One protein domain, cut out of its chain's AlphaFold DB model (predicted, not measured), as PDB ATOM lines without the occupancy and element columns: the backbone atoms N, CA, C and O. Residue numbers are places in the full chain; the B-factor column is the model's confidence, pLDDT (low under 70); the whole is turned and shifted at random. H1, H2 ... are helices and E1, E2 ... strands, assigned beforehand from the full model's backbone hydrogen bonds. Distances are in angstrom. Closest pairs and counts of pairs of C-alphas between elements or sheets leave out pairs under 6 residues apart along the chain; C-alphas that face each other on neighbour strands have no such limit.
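This is residues 310 to 423 of the 833 residues of an uncharacterized protein of Legionellales bacterium (UniProt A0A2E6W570). A compact body of four helices has H3 as its core: H2 folds alongside H3 as a hairpin, H5 crosses H3, and short H4 folds back on H3's last part. The long helix H1 crosses H4, and its residues 310 to 320 stick out as an arm; the short strands E1 and E2 pair in a small parallel sheet. The printed part has 114 residues, in the order H1 E1 H2 H3 H4 H5 E2, and is mostly helix. It is compact, with a radius of gyration of the C-alphas of 15.0 A and spans of 50 by 34 by 27 A.

H1, residues 310 to 334, touches H4, residues 387 to 394, with residues 322 to 329 alone, about perpendicular at 89 degrees; the closest C-alphas, of Asp 325 and Lys 388, are 5.1 A apart. E1, residues 339 to 342, and E2, residues 419 to 422, are parallel, with N 341 and O 420 2.8 A apart, within hydrogen-bond range; with the helices between them they form a strand-helix-strand unit. H2, residues 345 to 360, and the hub H3, residues 365 to 383, touch as a hairpin at a shallow tilt of 2 degrees; the closest C-alphas, of Met 355 and Ile 372, are 6.2 A apart. H3 and H4 form another hairpin, at 26 degrees, with the closest C-alphas, of Ala 381 and Ala 390, 4.2 A apart. H5, residues 401 to 415, touches H3, only just about perpendicular at 72 degrees; the closest C-alphas, of Ile 376 and Ala 411, are 6.1 A apart. In the five helices every O i to N i+4 pair is within hydrogen-bond range.

H1 begins at C-alpha 310 (-15.820, -24.465, -104.557) and is 35.6 A long. H2 is 22.7 A, H3 27.0 A and H5 20.7 A long. E2 ends at C-alpha 422 (-22.414, -38.076, -70.715).

The C-alphas farthest apart, of Ser 310 and Asp 362, are 50.6 A apart. The printed part has no cut and no long link. In this predicted model pLDDT is under 70 at residues 314 to 315 and 423.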
ATOM      1  N   SER A 310     -16.061 -23.573-105.699       72.94
ATOM      2  CA  SER A 310     -15.820 -24.465-104.557       72.94
ATOM      3  C   SER A 310     -16.438 -23.929-103.262       72.94
ATOM      4  O   SER A 310     -17.026 -24.703-102.511       72.94
ATOM      5  N   VAL A 311     -16.402 -22.613-103.038       71.94
ATOM      6  CA  VAL A 311     -17.099 -21.907-101.953       71.94
ATOM      7  C   VAL A 311     -18.608 -22.035-102.136       71.94
ATOM      8  O   VAL A 311     -19.294 -22.385-101.185       71.94
ATOM      9  N   ARG A 312     -19.136 -21.882-103.355       70.62
ATOM     10  CA  ARG A 312     -20.554 -22.095-103.671       70.62
ATOM     11  C   ARG A 312     -20.962 -23.543-103.425       70.62
ATOM     12  O   ARG A 312     -21.966 -23.760-102.761       70.62
ATOM     13  N   LYS A 313     -20.157 -24.533-103.835       75.31
ATOM     14  CA  LYS A 313     -20.377 -25.946-103.462       75.31
ATOM     15  C   LYS A 313     -20.328 -26.160-101.947       75.31
ATOM     16  O   LYS A 313     -21.146 -26.912-101.429       75.31
ATOM     17  N   ALA A 314     -19.428 -25.496-101.224       66.81
ATOM     18  CA  ALA A 314     -19.361 -25.564 -99.764       66.81
ATOM     19  C   ALA A 314     -20.557 -24.870 -99.084       66.81
ATOM     20  O   ALA A 314     -21.039 -25.354 -98.066       66.81
ATOM     21  N   MET A 315     -21.088 -23.785 -99.657       68.38
ATOM     22  CA  MET A 315     -22.314 -23.114 -99.211       68.38
ATOM     23  C   MET A 315     -23.556 -23.954 -99.518       68.38
ATOM     24  O   MET A 315     -24.394 -24.115 -98.641       68.38
ATOM     25  N   GLU A 316     -23.654 -24.546-100.711       77.06
ATOM     26  CA  GLU A 316     -24.696 -25.507-101.099       77.06
ATOM     27  C   GLU A 316     -24.678 -26.732-100.168       77.06
ATOM     28  O   GLU A 316     -25.717 -27.108 -99.633       77.06
ATOM     29  N   GLN A 317     -23.499 -27.303 -99.889       74.75
ATOM     30  CA  GLN A 317     -23.325 -28.390 -98.919       74.75
ATOM     31  C   GLN A 317     -23.674 -27.949 -97.494       74.75
ATOM     32  O   GLN A 317     -24.401 -28.661 -96.810       74.75
ATOM     33  N   ARG A 318     -23.237 -26.765 -97.044       72.69
ATOM     34  CA  ARG A 318     -23.614 -26.211 -95.731       72.69
ATOM     35  C   ARG A 318     -25.123 -25.982 -95.636       72.69
ATOM     36  O   ARG A 318     -25.685 -26.206 -94.569       72.69
ATOM     37  N   ARG A 319     -25.790 -25.590 -96.727       76.75
ATOM     38  CA  ARG A 319     -27.250 -25.433 -96.785       76.75
ATOM     39  C   ARG A 319     -27.961 -26.785 -96.743       76.75
ATOM     40  O   ARG A 319     -28.884 -26.935 -95.960       76.75
ATOM     41  N   GLN A 320     -27.487 -27.788 -97.484       80.31
ATOM     42  CA  GLN A 320     -28.009 -29.162 -97.425       80.31
ATOM     43  C   GLN A 320     -27.799 -29.808 -96.046       80.31
ATOM     44  O   GLN A 320     -28.684 -30.503 -95.556       80.31
ATOM     45  N   VAL A 321     -26.662 -29.552 -95.389       79.06
ATOM     46  CA  VAL A 321     -26.405 -29.985 -94.005       79.06
ATOM     47  C   VAL A 321     -27.326 -29.250 -93.032       79.06
ATOM     48  O   VAL A 321     -27.951 -29.915 -92.218       79.06
ATOM     49  N   LYS A 322     -27.508 -27.927 -93.156       75.50
ATOM     50  CA  LYS A 322     -28.507 -27.167 -92.380       75.50
ATOM     51  C   LYS A 322     -29.922 -27.725 -92.566       75.50
ATOM     52  O   LYS A 322     -30.597 -27.979 -91.580       75.50
ATOM     53  N   GLU A 323     -30.359 -27.956 -93.804       78.00
ATOM     54  CA  GLU A 323     -31.670 -28.537 -94.133       78.00
ATOM     55  C   GLU A 323     -31.841 -29.948 -93.531       78.00
ATOM     56  O   GLU A 323     -32.906 -30.270 -93.002       78.00
ATOM     57  N   ALA A 324     -30.795 -30.782 -93.563       77.75
ATOM     58  CA  ALA A 324     -30.814 -32.133 -93.006       77.75
ATOM     59  C   ALA A 324     -30.758 -32.156 -91.468       77.75
ATOM     60  O   ALA A 324     -31.515 -32.894 -90.846       77.75
ATOM     61  N   ASP A 325     -29.902 -31.346 -90.849       78.56
ATOM     62  CA  ASP A 325     -29.764 -31.247 -89.393       78.56
ATOM     63  C   ASP A 325     -31.010 -30.590 -88.771       78.56
ATOM     64  O   ASP A 325     -31.492 -31.046 -87.737       78.56
ATOM     65  N   MET A 326     -31.602 -29.593 -89.442       78.44
ATOM     66  CA  MET A 326     -32.905 -29.013 -89.092       78.44
ATOM     67  C   MET A 326     -34.024 -30.058 -89.178       78.44
ATOM     68  O   MET A 326     -34.872 -30.128 -88.292       78.44
ATOM     69  N   LYS A 327     -34.021 -30.918 -90.205       80.94
ATOM     70  CA  LYS A 327     -34.991 -32.016 -90.311       80.94
ATOM     71  C   LYS A 327     -34.810 -33.052 -89.198       80.94
ATOM     72  O   LYS A 327     -35.792 -33.401 -88.547       80.94
ATOM     73  N   ASP A 328     -33.581 -33.499 -88.941       77.81
ATOM     74  CA  ASP A 328     -33.281 -34.428 -87.844       77.81
ATOM     75  C   ASP A 328     -33.680 -33.821 -86.481       77.81
ATOM     76  O   ASP A 328     -34.150 -34.538 -85.594       77.81
ATOM     77  N   LEU A 329     -33.567 -32.495 -86.321       80.06
ATOM     78  CA  LEU A 329     -34.042 -31.774 -85.140       80.06
ATOM     79  C   LEU A 329     -35.576 -31.710 -85.050       80.06
ATOM     80  O   LEU A 329     -36.115 -31.880 -83.958       80.06
ATOM     81  N   ILE A 330     -36.287 -31.508 -86.164       80.81
ATOM     82  CA  ILE A 330     -37.759 -31.564 -86.219       80.81
ATOM     83  C   ILE A 330     -38.251 -32.966 -85.839       80.81
ATOM     84  O   ILE A 330     -39.172 -33.096 -85.028       80.81
ATOM     85  N   ASP A 331     -37.630 -34.018 -86.371       80.81
ATOM     86  CA  ASP A 331     -37.988 -35.400 -86.046       80.81
ATOM     87  C   ASP A 331     -37.686 -35.707 -84.558       80.81
ATOM     88  O   ASP A 331     -38.545 -36.240 -83.849       80.81
ATOM     89  N   PHE A 332     -36.547 -35.246 -84.020       78.31
ATOM     90  CA  PHE A 332     -36.216 -35.339 -82.587       78.31
ATOM     91  C   PHE A 332     -37.134 -34.502 -81.671       78.31
ATOM     92  O   PHE A 332     -37.445 -34.909 -80.548       78.31
ATOM     93  N   ALA A 333     -37.611 -33.336 -82.116       78.50
ATOM     94  CA  ALA A 333     -38.544 -32.504 -81.352       78.50
ATOM     95  C   ALA A 333     -39.921 -33.171 -81.191       78.50
ATOM     96  O   ALA A 333     -40.613 -32.921 -80.200       78.50
ATOM     97  N   ASN A 334     -40.303 -34.022 -82.151       79.88
ATOM     98  CA  ASN A 334     -41.568 -34.756 -82.164       79.88
ATOM     99  C   ASN A 334     -41.471 -36.188 -81.601       79.88
ATOM    100  O   ASN A 334     -42.509 -36.771 -81.283       79.88
ATOM    101  N   SER A 335     -40.269 -36.754 -81.437       79.19
ATOM    102  CA  SER A 335     -40.072 -38.022 -80.719       79.19
ATOM    103  C   SER A 335     -40.318 -37.869 -79.209       79.19
ATOM    104  O   SER A 335     -40.344 -36.752 -78.688       79.19
ATOM    105  N   ASP A 336     -40.446 -38.974 -78.465       77.81
ATOM    106  CA  ASP A 336     -40.545 -38.922 -76.993       77.81
ATOM    107  C   ASP A 336     -39.179 -39.044 -76.278       77.81
ATOM    108  O   ASP A 336     -39.120 -39.069 -75.047       77.81
ATOM    109  N   ASP A 337     -38.078 -39.078 -77.036       80.31
ATOM    110  CA  ASP A 337     -36.728 -39.328 -76.518       80.31
ATOM    111  C   ASP A 337     -36.202 -38.194 -75.622       80.31
ATOM    112  O   ASP A 337     -36.578 -37.019 -75.771       80.31
ATOM    113  N   ASN A 338     -35.298 -38.568 -74.712       82.75
ATOM    114  CA  ASN A 338     -34.563 -37.659 -73.836       82.75
ATOM    115  C   ASN A 338     -33.485 -36.871 -74.594       82.75
ATOM    116  O   ASN A 338     -32.966 -37.298 -75.624       82.75
ATOM    117  N   ILE A 339     -33.124 -35.712 -74.045       83.00
ATOM    118  CA  ILE A 339     -32.051 -34.861 -74.550       83.00
ATOM    119  C   ILE A 339     -30.724 -35.303 -73.930       83.00
ATOM    120  O   ILE A 339     -30.476 -35.078 -72.747       83.00
ATOM    121  N   GLU A 340     -29.856 -35.921 -74.723       83.06
ATOM    122  CA  GLU A 340     -28.517 -36.306 -74.274       83.06
ATOM    123  C   GLU A 340     -27.552 -35.106 -74.335       83.06
ATOM    124  O   GLU A 340     -27.368 -34.503 -75.396       83.06
ATOM    125  N   VAL A 341     -26.920 -34.764 -73.208       82.19
ATOM    126  CA  VAL A 341     -25.944 -33.667 -73.068       82.19
ATOM    127  C   VAL A 341     -24.628 -34.133 -72.437       82.19
ATOM    128  O   VAL A 341     -24.564 -35.149 -71.749       82.19
ATOM    129  N   PHE A 342     -23.550 -33.388 -72.654       78.88
ATOM    130  CA  PHE A 342     -22.272 -33.572 -71.982       78.88
ATOM    131  C   PHE A 342     -22.280 -32.957 -70.573       78.88
ATOM    132  O   PHE A 342     -23.000 -32.003 -70.277       78.88
ATOM    133  N   ASN A 343     -21.456 -33.515 -69.688       76.06
ATOM    134  CA  ASN A 343     -21.328 -33.108 -68.295       76.06
ATOM    135  C   ASN A 343     -20.564 -31.785 -68.161       76.06
ATOM    136  O   ASN A 343     -19.365 -31.769 -67.878       76.06
ATOM    137  N   ASN A 344     -21.274 -30.675 -68.348       74.81
ATOM    138  CA  ASN A 344     -20.768 -29.338 -68.082       74.81
ATOM    139  C   ASN A 344     -21.479 -28.722 -66.858       74.81
ATOM    140  O   ASN A 344     -22.546 -28.109 -66.992       74.81
ATOM    141  N   PRO A 345     -20.919 -28.883 -65.643       72.75
ATOM    142  CA  PRO A 345     -21.529 -28.355 -64.425       72.75
ATOM    143  C   PRO A 345     -21.461 -26.822 -64.326       72.75
ATOM    144  O   PRO A 345     -22.216 -26.250 -63.541       72.75
ATOM    145  N   ALA A 346     -20.599 -26.155 -65.108       73.31
ATOM    146  CA  ALA A 346     -20.512 -24.697 -65.150       73.31
ATOM    147  C   ALA A 346     -21.697 -24.106 -65.931       73.31
ATOM    148  O   ALA A 346     -22.498 -23.382 -65.340       73.31
ATOM    149  N   ASP A 347     -21.884 -24.501 -67.195       72.19
ATOM    150  CA  ASP A 347     -23.023 -24.076 -68.027       72.19
ATOM    151  C   ASP A 347     -24.376 -24.403 -67.365       72.19
ATOM    152  O   ASP A 347     -25.306 -23.596 -67.386       72.19
ATOM    153  N   MET A 348     -24.481 -25.575 -66.723       75.75
ATOM    154  CA  MET A 348     -25.678 -25.996 -65.981       75.75
ATOM    155  C   MET A 348     -25.986 -25.052 -64.802       75.75
ATOM    156  O   MET A 348     -27.151 -24.748 -64.525       75.75
ATOM    157  N   ALA A 349     -24.954 -24.573 -64.099       78.44
ATOM    158  CA  ALA A 349     -25.099 -23.605 -63.015       78.44
ATOM    159  C   ALA A 349     -25.393 -22.189 -63.542       78.44
ATOM    160  O   ALA A 349     -26.250 -21.506 -62.978       78.44
ATOM    161  N   GLU A 350     -24.749 -21.763 -64.635       78.38
ATOM    162  CA  GLU A 350     -25.003 -20.476 -65.296       78.38
ATOM    163  C   GLU A 350     -26.460 -20.378 -65.762       78.38
ATOM    164  O   GLU A 350     -27.169 -19.459 -65.348       78.38
ATOM    165  N   LEU A 351     -26.955 -21.363 -66.524       83.69
ATOM    166  CA  LEU A 351     -28.345 -21.391 -66.987       83.69
ATOM    167  C   LEU A 351     -29.331 -21.376 -65.809       83.69
ATOM    168  O   LEU A 351     -30.335 -20.663 -65.844       83.69
ATOM    169  N   LYS A 352     -29.056 -22.134 -64.741       83.38
ATOM    170  CA  LYS A 352     -29.911 -22.164 -63.547       83.38
ATOM    171  C   LYS A 352     -29.958 -20.807 -62.836       83.38
ATOM    172  O   LYS A 352     -31.042 -20.364 -62.450       83.38
ATOM    173  N   ASN A 353     -28.814 -20.137 -62.703       82.19
ATOM    174  CA  ASN A 353     -28.725 -18.792 -62.134       82.19
ATOM    175  C   ASN A 353     -29.440 -17.765 -63.026       82.19
ATOM    176  O   ASN A 353     -30.218 -16.957 -62.519       82.19
ATOM    177  N   TYR A 354     -29.263 -17.849 -64.347       79.88
ATOM    178  CA  TYR A 354     -29.933 -16.993 -65.324       79.88
ATOM    179  C   TYR A 354     -31.459 -17.157 -65.283       79.88
ATOM    180  O   TYR A 354     -32.179 -16.169 -65.148       79.88
ATOM    181  N   MET A 355     -31.980 -18.390 -65.300       80.06
ATOM    182  CA  MET A 355     -33.424 -18.637 -65.174       80.06
ATOM    183  C   MET A 355     -33.988 -18.110 -63.846       80.06
ATOM    184  O   MET A 355     -35.091 -17.564 -63.821       80.06
ATOM    185  N   GLN A 356     -33.239 -18.223 -62.743       83.06
ATOM    186  CA  GLN A 356     -33.657 -17.700 -61.440       83.06
ATOM    187  C   GLN A 356     -33.614 -16.160 -61.373       83.06
ATOM    188  O   GLN A 356     -34.488 -15.558 -60.746       83.06
ATOM    189  N   PHE A 357     -32.660 -15.516 -62.050       82.69
ATOM    190  CA  PHE A 357     -32.626 -14.063 -62.230       82.69
ATOM    191  C   PHE A 357     -33.807 -13.581 -63.087       82.69
ATOM    192  O   PHE A 357     -34.585 -12.736 -62.647       82.69
ATOM    193  N   MET A 358     -34.018 -14.186 -64.260       79.56
ATOM    194  CA  MET A 358     -35.112 -13.833 -65.174       79.56
ATOM    195  C   MET A 358     -36.497 -14.029 -64.547       79.56
ATOM    196  O   MET A 358     -37.391 -13.213 -64.769       79.56
ATOM    197  N   LYS A 359     -36.676 -15.060 -63.712       79.88
ATOM    198  CA  LYS A 359     -37.908 -15.280 -62.940       79.88
ATOM    199  C   LYS A 359     -38.211 -14.136 -61.961       79.88
ATOM    200  O   LYS A 359     -39.380 -13.811 -61.776       79.88
ATOM    201  N   ASN A 360     -37.175 -13.533 -61.376       81.75
ATOM    202  CA  ASN A 360     -37.278 -12.457 -60.387       81.75
ATOM    203  C   ASN A 360     -37.240 -11.042 -61.004       81.75
ATOM    204  O   ASN A 360     -37.320 -10.066 -60.269       81.75
ATOM    205  N   SER A 361     -37.088 -10.922 -62.324       79.94
ATOM    206  CA  SER A 361     -37.021  -9.641 -63.039       79.94
ATOM    207  C   SER A 361     -38.411  -9.035 -63.276       79.94
ATOM    208  O   SER A 361     -39.346  -9.763 -63.608       79.94
ATOM    209  N   ASP A 362     -38.538  -7.707 -63.238       81.00
ATOM    210  CA  ASP A 362     -39.775  -6.979 -63.577       81.00
ATOM    211  C   ASP A 362     -40.060  -6.891 -65.094       81.00
ATOM    212  O   ASP A 362     -40.999  -6.226 -65.528       81.00
ATOM    213  N   MET A 363     -39.267  -7.571 -65.934       75.38
ATOM    214  CA  MET A 363     -39.506  -7.642 -67.379       75.38
ATOM    215  C   MET A 363     -40.877  -8.235 -67.737       75.38
ATOM    216  O   MET A 363     -41.318  -9.228 -67.149       75.38
ATOM    217  N   ASP A 364     -41.473  -7.675 -68.797       86.50
ATOM    218  CA  ASP A 364     -42.651  -8.206 -69.491       86.50
ATOM    219  C   ASP A 364     -42.558  -9.724 -69.728       86.50
ATOM    220  O   ASP A 364     -41.521 -10.251 -70.139       86.50
ATOM    221  N   THR A 365     -43.678 -10.416 -69.512       80.25
ATOM    222  CA  THR A 365     -43.803 -11.873 -69.597       80.25
ATOM    223  C   THR A 365     -43.428 -12.423 -70.974       80.25
ATOM    224  O   THR A 365     -42.787 -13.470 -71.043       80.25
ATOM    225  N   SER A 366     -43.760 -11.731 -72.071       78.19
ATOM    226  CA  SER A 366     -43.404 -12.195 -73.421       78.19
ATOM    227  C   SER A 366     -41.888 -12.123 -73.648       78.19
ATOM    228  O   SER A 366     -41.250 -13.123 -73.992       78.19
ATOM    229  N   ARG A 367     -41.271 -10.975 -73.334       79.06
ATOM    230  CA  ARG A 367     -39.809 -10.785 -73.404       79.06
ATOM    231  C   ARG A 367     -39.053 -11.743 -72.476       79.06
ATOM    232  O   ARG A 367     -38.027 -12.301 -72.874       79.06
ATOM    233  N   LYS A 368     -39.562 -11.964 -71.260       79.62
ATOM    234  CA  LYS A 368     -39.020 -12.891 -70.252       79.62
ATOM    235  C   LYS A 368     -39.057 -14.344 -70.732       79.62
ATOM    236  O   LYS A 368     -38.058 -15.050 -70.627       79.62
ATOM    237  N   ASN A 369     -40.164 -14.774 -71.336       80.81
ATOM    238  CA  ASN A 369     -40.274 -16.113 -71.912       80.81
ATOM    239  C   ASN A 369     -39.323 -16.300 -73.108       80.81
ATOM    240  O   ASN A 369     -38.655 -17.329 -73.183       80.81
ATOM    241  N   ARG A 370     -39.189 -15.301 -73.998       82.38
ATOM    242  CA  ARG A 370     -38.243 -15.355 -75.133       82.38
ATOM    243  C   ARG A 370     -36.782 -15.445 -74.674       82.38
ATOM    244  O   ARG A 370     -36.012 -16.196 -75.256       82.38
ATOM    245  N   SER A 371     -36.400 -14.727 -73.618       80.38
ATOM    246  CA  SER A 371     -35.030 -14.767 -73.069       80.38
ATOM    247  C   SER A 371     -34.711 -16.075 -72.335       80.38
ATOM    248  O   SER A 371     -33.628 -16.625 -72.524       80.38
ATOM    249  N   ILE A 372     -35.659 -16.637 -71.575       82.81
ATOM    250  CA  ILE A 372     -35.512 -17.981 -70.983       82.81
ATOM    251  C   ILE A 372     -35.402 -19.051 -72.081       82.81
ATOM    252  O   ILE A 372     -34.554 -19.936 -71.978       82.81
ATOM    253  N   LEU A 373     -36.198 -18.941 -73.153       83.06
ATOM    254  CA  LEU A 373     -36.101 -19.812 -74.325       83.06
ATOM    255  C   LEU A 373     -34.696 -19.749 -74.945       83.06
ATOM    256  O   LEU A 373     -34.036 -20.779 -75.023       83.06
ATOM    257  N   VAL A 374     -34.203 -18.556 -75.301       83.19
ATOM    258  CA  VAL A 374     -32.849 -18.361 -75.865       83.19
ATOM    259  C   VAL A 374     -31.760 -18.978 -74.981       83.19
ATOM    260  O   VAL A 374     -30.867 -19.646 -75.495       83.19
ATOM    261  N   ALA A 375     -31.839 -18.812 -73.657       81.88
ATOM    262  CA  ALA A 375     -30.842 -19.369 -72.743       81.88
ATOM    263  C   ALA A 375     -30.846 -20.909 -72.708       81.88
ATOM    264  O   ALA A 375     -29.777 -21.518 -72.698       81.88
ATOM    265  N   ILE A 376     -32.024 -21.546 -72.746       84.56
ATOM    266  CA  ILE A 376     -32.137 -23.012 -72.837       84.56
ATOM    267  C   ILE A 376     -31.607 -23.506 -74.190       84.56
ATOM    268  O   ILE A 376     -30.846 -24.470 -74.226       84.56
ATOM    269  N   MET A 377     -31.946 -22.829 -75.291       85.62
ATOM    270  CA  MET A 377     -31.475 -23.189 -76.634       85.62
ATOM    271  C   MET A 377     -29.945 -23.077 -76.740       85.62
ATOM    272  O   MET A 377     -29.305 -24.022 -77.190       85.62
ATOM    273  N   LYS A 378     -29.345 -21.990 -76.226       83.12
ATOM    274  CA  LYS A 378     -27.883 -21.811 -76.132       83.12
ATOM    275  C   LYS A 378     -27.225 -22.922 -75.307       83.12
ATOM    276  O   LYS A 378     -26.233 -23.499 -75.740       83.12
ATOM    277  N   TYR A 379     -27.773 -23.238 -74.130       85.25
ATOM    278  CA  TYR A 379     -27.251 -24.310 -73.278       85.25
ATOM    279  C   TYR A 379     -27.258 -25.667 -73.993       85.25
ATOM    280  O   TYR A 379     -26.263 -26.390 -73.952       85.25
ATOM    281  N   LEU A 380     -28.362 -26.001 -74.669       85.06
ATOM    282  CA  LEU A 380     -28.502 -27.261 -75.393       85.06
ATOM    283  C   LEU A 380     -27.601 -27.324 -76.630       85.06
ATOM    284  O   LEU A 380     -26.924 -28.330 -76.813       85.06
ATOM    285  N   ALA A 381     -27.517 -26.256 -77.423       83.00
ATOM    286  CA  ALA A 381     -26.603 -26.177 -78.562       83.00
ATOM    287  C   ALA A 381     -25.128 -26.334 -78.146       83.00
ATOM    288  O   ALA A 381     -24.369 -27.034 -78.808       83.00
ATOM    289  N   ASN A 382     -24.728 -25.749 -77.012       79.62
ATOM    290  CA  ASN A 382     -23.367 -25.874 -76.486       79.62
ATOM    291  C   ASN A 382     -23.035 -27.278 -75.953       79.62
ATOM    292  O   ASN A 382     -21.865 -27.659 -75.944       79.62
ATOM    293  N   ASN A 383     -24.027 -28.017 -75.441       79.25
ATOM    294  CA  ASN A 383     -23.773 -29.203 -74.615       79.25
ATOM    295  C   ASN A 383     -24.402 -30.507 -75.134       79.25
ATOM    296  O   ASN A 383     -24.071 -31.552 -74.592       79.25
ATOM    297  N   MET A 384     -25.276 -30.519 -76.145       81.25
ATOM    298  CA  MET A 384     -25.883 -31.767 -76.640       81.25
ATOM    299  C   MET A 384     -24.870 -32.730 -77.280       81.25
ATOM    300  O   MET A 384     -23.958 -32.317 -77.988       81.25
ATOM    301  N   THR A 385     -25.060 -34.038 -77.071       78.00
ATOM    302  CA  THR A 385     -24.160 -35.083 -77.608       78.00
ATOM    303  C   THR A 385     -24.492 -35.533 -79.028       78.00
ATOM    304  O   THR A 385     -23.782 -36.363 -79.592       78.00
ATOM    305  N   ASN A 386     -25.591 -35.036 -79.594       82.69
ATOM    306  CA  ASN A 386     -25.928 -35.194 -81.001       82.69
ATOM    307  C   ASN A 386     -25.497 -33.921 -81.741       82.69
ATOM    308  O   ASN A 386     -26.273 -32.968 -81.801       82.69
ATOM    309  N   ASP A 387     -24.278 -33.921 -82.294       74.31
ATOM    310  CA  ASP A 387     -23.678 -32.791 -83.020       74.31
ATOM    311  C   ASP A 387     -24.643 -32.150 -84.043       74.31
ATOM    312  O   ASP A 387     -24.710 -30.929 -84.127       74.31
ATOM    313  N   LYS A 388     -25.447 -32.944 -84.773       78.56
ATOM    314  CA  LYS A 388     -26.432 -32.438 -85.756       78.56
ATOM    315  C   LYS A 388     -27.523 -31.600 -85.094       78.56
ATOM    316  O   LYS A 388     -27.783 -30.465 -85.479       78.56
ATOM    317  N   ALA A 389     -28.156 -32.162 -84.066       79.75
ATOM    318  CA  ALA A 389     -29.221 -31.487 -83.336       79.75
ATOM    319  C   ALA A 389     -28.683 -30.273 -82.555       79.75
ATOM    320  O   ALA A 389     -29.371 -29.264 -82.459       79.75
ATOM    321  N   ALA A 390     -27.440 -30.335 -82.065       79.81
ATOM    322  CA  ALA A 390     -26.741 -29.201 -81.466       79.81
ATOM    323  C   ALA A 390     -26.515 -28.057 -82.479       79.81
ATOM    324  O   ALA A 390     -26.871 -26.913 -82.191       79.81
ATOM    325  N   ASN A 391     -26.018 -28.367 -83.685       76.62
ATOM    326  CA  ASN A 391     -25.859 -27.398 -84.777       76.62
ATOM    327  C   ASN A 391     -27.201 -26.742 -85.127       76.62
ATOM    328  O   ASN A 391     -27.321 -25.518 -85.098       76.62
ATOM    329  N   ALA A 392     -28.233 -27.548 -85.389       81.88
ATOM    330  CA  ALA A 392     -29.557 -27.052 -85.750       81.88
ATOM    331  C   ALA A 392     -30.199 -26.196 -84.641       81.88
ATOM    332  O   ALA A 392     -30.910 -25.246 -84.947       81.88
ATOM    333  N   LEU A 393     -29.911 -26.468 -83.362       82.00
ATOM    334  CA  LEU A 393     -30.344 -25.621 -82.243       82.00
ATOM    335  C   LEU A 393     -29.644 -24.258 -82.204       82.00
ATOM    336  O   LEU A 393     -30.261 -23.285 -81.772       82.00
ATOM    337  N   SER A 394     -28.383 -24.180 -82.642       79.69
ATOM    338  CA  SER A 394     -27.653 -22.907 -82.765       79.69
ATOM    339  C   SER A 394     -28.109 -22.057 -83.956       79.69
ATOM    340  O   SER A 394     -27.957 -20.839 -83.931       79.69
ATOM    341  N   ASP A 395     -28.703 -22.697 -84.966       80.56
ATOM    342  CA  ASP A 395     -29.148 -22.097 -86.227       80.56
ATOM    343  C   ASP A 395     -30.638 -21.678 -86.236       80.56
ATOM    344  O   ASP A 395     -31.152 -21.305 -87.288       80.56
ATOM    345  N   ILE A 396     -31.350 -21.752 -85.102       82.62
ATOM    346  CA  ILE A 396     -32.792 -21.450 -85.030       82.62
ATOM    347  C   ILE A 396     -33.099 -19.949 -84.989       82.62
ATOM    348  O   ILE A 396     -32.698 -19.222 -84.076       82.62
ATOM    349  N   GLU A 397     -33.952 -19.528 -85.916       83.06
ATOM    350  CA  GLU A 397     -34.535 -18.191 -85.988       83.06
ATOM    351  C   GLU A 397     -35.847 -18.151 -85.177       83.06
ATOM    352  O   GLU A 397     -36.772 -18.937 -85.385       83.06
ATOM    353  N   LEU A 398     -35.931 -17.263 -84.179       79.06
ATOM    354  CA  LEU A 398     -37.067 -17.201 -83.236       79.06
ATOM    355  C   LEU A 398     -38.184 -16.239 -83.664       79.06
ATOM    356  O   LEU A 398     -39.114 -15.988 -82.893       79.06
ATOM    357  N   ASP A 399     -38.062 -15.656 -84.843       77.88
ATOM    358  CA  ASP A 399     -39.027 -14.806 -85.532       77.88
ATOM    359  C   ASP A 399     -39.811 -15.570 -86.615       77.88
ATOM    360  O   ASP A 399     -40.980 -15.249 -86.825       77.88
ATOM    361  N   ASP A 400     -39.259 -16.654 -87.177       83.06
ATOM    362  CA  ASP A 400     -40.040 -17.662 -87.907       83.06
ATOM    363  C   ASP A 400     -41.004 -18.392 -86.938       83.06
ATOM    364  O   ASP A 400     -40.555 -19.069 -86.003       83.06
ATOM    365  N   PRO A 401     -42.338 -18.321 -87.142       80.88
ATOM    366  CA  PRO A 401     -43.314 -18.995 -86.286       80.88
ATOM    367  C   PRO A 401     -43.164 -20.525 -86.214       80.88
ATOM    368  O   PRO A 401     -43.572 -21.128 -85.217       80.88
ATOM    369  N   ALA A 402     -42.610 -21.173 -87.244       79.88
ATOM    370  CA  ALA A 402     -42.402 -22.620 -87.275       79.88
ATOM    371  C   ALA A 402     -41.196 -23.032 -86.416       79.88
ATOM    372  O   ALA A 402     -41.336 -23.873 -85.520       79.88
ATOM    373  N   GLN A 403     -40.042 -22.395 -86.627       83.38
ATOM    374  CA  GLN A 403     -38.837 -22.610 -85.821       83.38
ATOM    375  C   GLN A 403     -39.043 -22.191 -84.356       83.38
ATOM    376  O   GLN A 403     -38.695 -22.948 -83.447       83.38
ATOM    377  N   GLN A 404     -39.717 -21.064 -84.099       82.50
ATOM    378  CA  GLN A 404     -40.097 -20.631 -82.748       82.50
ATOM    379  C   GLN A 404     -40.944 -21.694 -82.022       82.50
ATOM    380  O   GLN A 404     -40.699 -22.007 -80.853       82.50
ATOM    381  N   LYS A 405     -41.926 -22.296 -82.708       83.00
ATOM    382  CA  LYS A 405     -42.766 -23.368 -82.150       83.00
ATOM    383  C   LYS A 405     -41.952 -24.625 -81.821       83.00
ATOM    384  O   LYS A 405     -42.156 -25.208 -80.755       83.00
ATOM    385  N   MET A 406     -41.019 -25.016 -82.689       82.38
ATOM    386  CA  MET A 406     -40.102 -26.133 -82.438       82.38
ATOM    387  C   MET A 406     -39.184 -25.850 -81.237       82.38
ATOM    388  O   MET A 406     -39.055 -26.697 -80.353       82.38
ATOM    389  N   ALA A 407     -38.619 -24.644 -81.139       83.81
ATOM    390  CA  ALA A 407     -37.815 -24.220 -79.996       83.81
ATOM    391  C   ALA A 407     -38.593 -24.352 -78.673       83.81
ATOM    392  O   ALA A 407     -38.086 -24.913 -77.699       83.81
ATOM    393  N   PHE A 408     -39.865 -23.934 -78.649       83.81
ATOM    394  CA  PHE A 408     -40.744 -24.143 -77.494       83.81
ATOM    395  C   PHE A 408     -40.991 -25.629 -77.171       83.81
ATOM    396  O   PHE A 408     -41.091 -25.967 -75.990       83.81
ATOM    397  N   GLN A 409     -41.067 -26.530 -78.159       85.69
ATOM    398  CA  GLN A 409     -41.181 -27.979 -77.910       85.69
ATOM    399  C   GLN A 409     -39.919 -28.537 -77.229       85.69
ATOM    400  O   GLN A 409     -40.028 -29.276 -76.247       85.69
ATOM    401  N   ILE A 410     -38.731 -28.151 -77.695       85.12
ATOM    402  CA  ILE A 410     -37.454 -28.661 -77.169       85.12
ATOM    403  C   ILE A 410     -37.152 -28.072 -75.785       85.12
ATOM    404  O   ILE A 410     -36.842 -28.813 -74.849       85.12
ATOM    405  N   ALA A 411     -37.351 -26.765 -75.592       84.56
ATOM    406  CA  ALA A 411     -37.226 -26.148 -74.272       84.56
ATOM    407  C   ALA A 411     -38.246 -26.713 -73.265       84.56
ATOM    408  O   ALA A 411     -37.936 -26.849 -72.082       84.56
ATOM    409  N   LYS A 412     -39.440 -27.123 -73.721       85.69
ATOM    410  CA  LYS A 412     -40.407 -27.850 -72.888       85.69
ATOM    411  C   LYS A 412     -39.902 -29.244 -72.493       85.69
ATOM    412  O   LYS A 412     -40.017 -29.568 -71.313       85.69
ATOM    413  N   LYS A 413     -39.307 -30.032 -73.405       83.25
ATOM    414  CA  LYS A 413     -38.652 -31.316 -73.057       83.25
ATOM    415  C   LYS A 413     -37.585 -31.115 -71.968       83.25
ATOM    416  O   LYS A 413     -37.589 -31.831 -70.967       83.25
ATOM    417  N   TYR A 414     -36.734 -30.098 -72.122       83.31
ATOM    418  CA  TYR A 414     -35.701 -29.745 -71.140       83.31
ATOM    419  C   TYR A 414     -36.291 -29.386 -69.766       83.31
ATOM    420  O   TYR A 414     -35.915 -29.969 -68.750       83.31
ATOM    421  N   LEU A 415     -37.286 -28.490 -69.726       83.88
ATOM    422  CA  LEU A 415     -37.967 -28.080 -68.489       83.88
ATOM    423  C   LEU A 415     -38.794 -29.204 -67.833       83.88
ATOM    424  O   LEU A 415     -39.100 -29.119 -66.645       83.88
ATOM    425  N   GLN A 416     -39.139 -30.258 -68.576       83.25
ATOM    426  CA  GLN A 416     -39.749 -31.484 -68.050       83.25
ATOM    427  C   GLN A 416     -38.726 -32.465 -67.444       83.25
ATOM    428  O   GLN A 416     -39.131 -33.497 -66.913       83.25
ATOM    429  N   GLY A 417     -37.424 -32.160 -67.494       76.44
ATOM    430  CA  GLY A 417     -36.365 -33.004 -66.933       76.44
ATOM    431  C   GLY A 417     -35.994 -34.217 -67.791       76.44
ATOM    432  O   GLY A 417     -35.332 -35.122 -67.290       76.44
ATOM    433  N   LYS A 418     -36.394 -34.250 -69.071       79.81
ATOM    434  CA  LYS A 418     -36.000 -35.292 -70.036       79.81
ATOM    435  C   LYS A 418     -34.567 -35.061 -70.539       79.81
ATOM    436  O   LYS A 418     -34.375 -34.705 -71.700       79.81
ATOM    437  N   VAL A 419     -33.575 -35.191 -69.655       79.00
ATOM    438  CA  VAL A 419     -32.163 -34.869 -69.935       79.00
ATOM    439  C   VAL A 419     -31.230 -35.926 -69.337       79.00
ATOM    440  O   VAL A 419     -31.269 -36.159 -68.131       79.00
ATOM    441  N   ASP A 420     -30.363 -36.513 -70.165       81.62
ATOM    442  CA  ASP A 420     -29.359 -37.517 -69.777       81.62
ATOM    443  C   ASP A 420     -27.937 -36.972 -69.981       81.62
ATOM    444  O   ASP A 420     -27.691 -36.233 -70.929       81.62
ATOM    445  N   VAL A 421     -26.982 -37.329 -69.109       78.88
ATOM    446  CA  VAL A 421     -25.652 -36.681 -69.047       78.88
ATOM    447  C   VAL A 421     -24.500 -37.661 -69.342       78.88
ATOM    448  O   VAL A 421     -24.455 -38.755 -68.780       78.88
ATOM    449  N   LYS A 422     -23.549 -37.265 -70.205       74.25
ATOM    450  CA  LYS A 422     -22.414 -38.076 -70.715       74.25
ATOM    451  C   LYS A 422     -21.068 -37.328 -70.665       74.25
ATOM    452  O   LYS A 422     -21.027 -36.143 -70.363       74.25
ATOM    453  N   GLU A 423     -19.950 -37.984 -70.989       57.56
ATOM    454  CA  GLU A 423     -18.602 -37.370 -70.978       57.56
ATOM    455  C   GLU A 423     -18.055 -37.069 -72.399       57.56
ATOM    456  O   GLU A 423     -18.277 -37.871 -73.314       57.56
TER     457      GLU A 423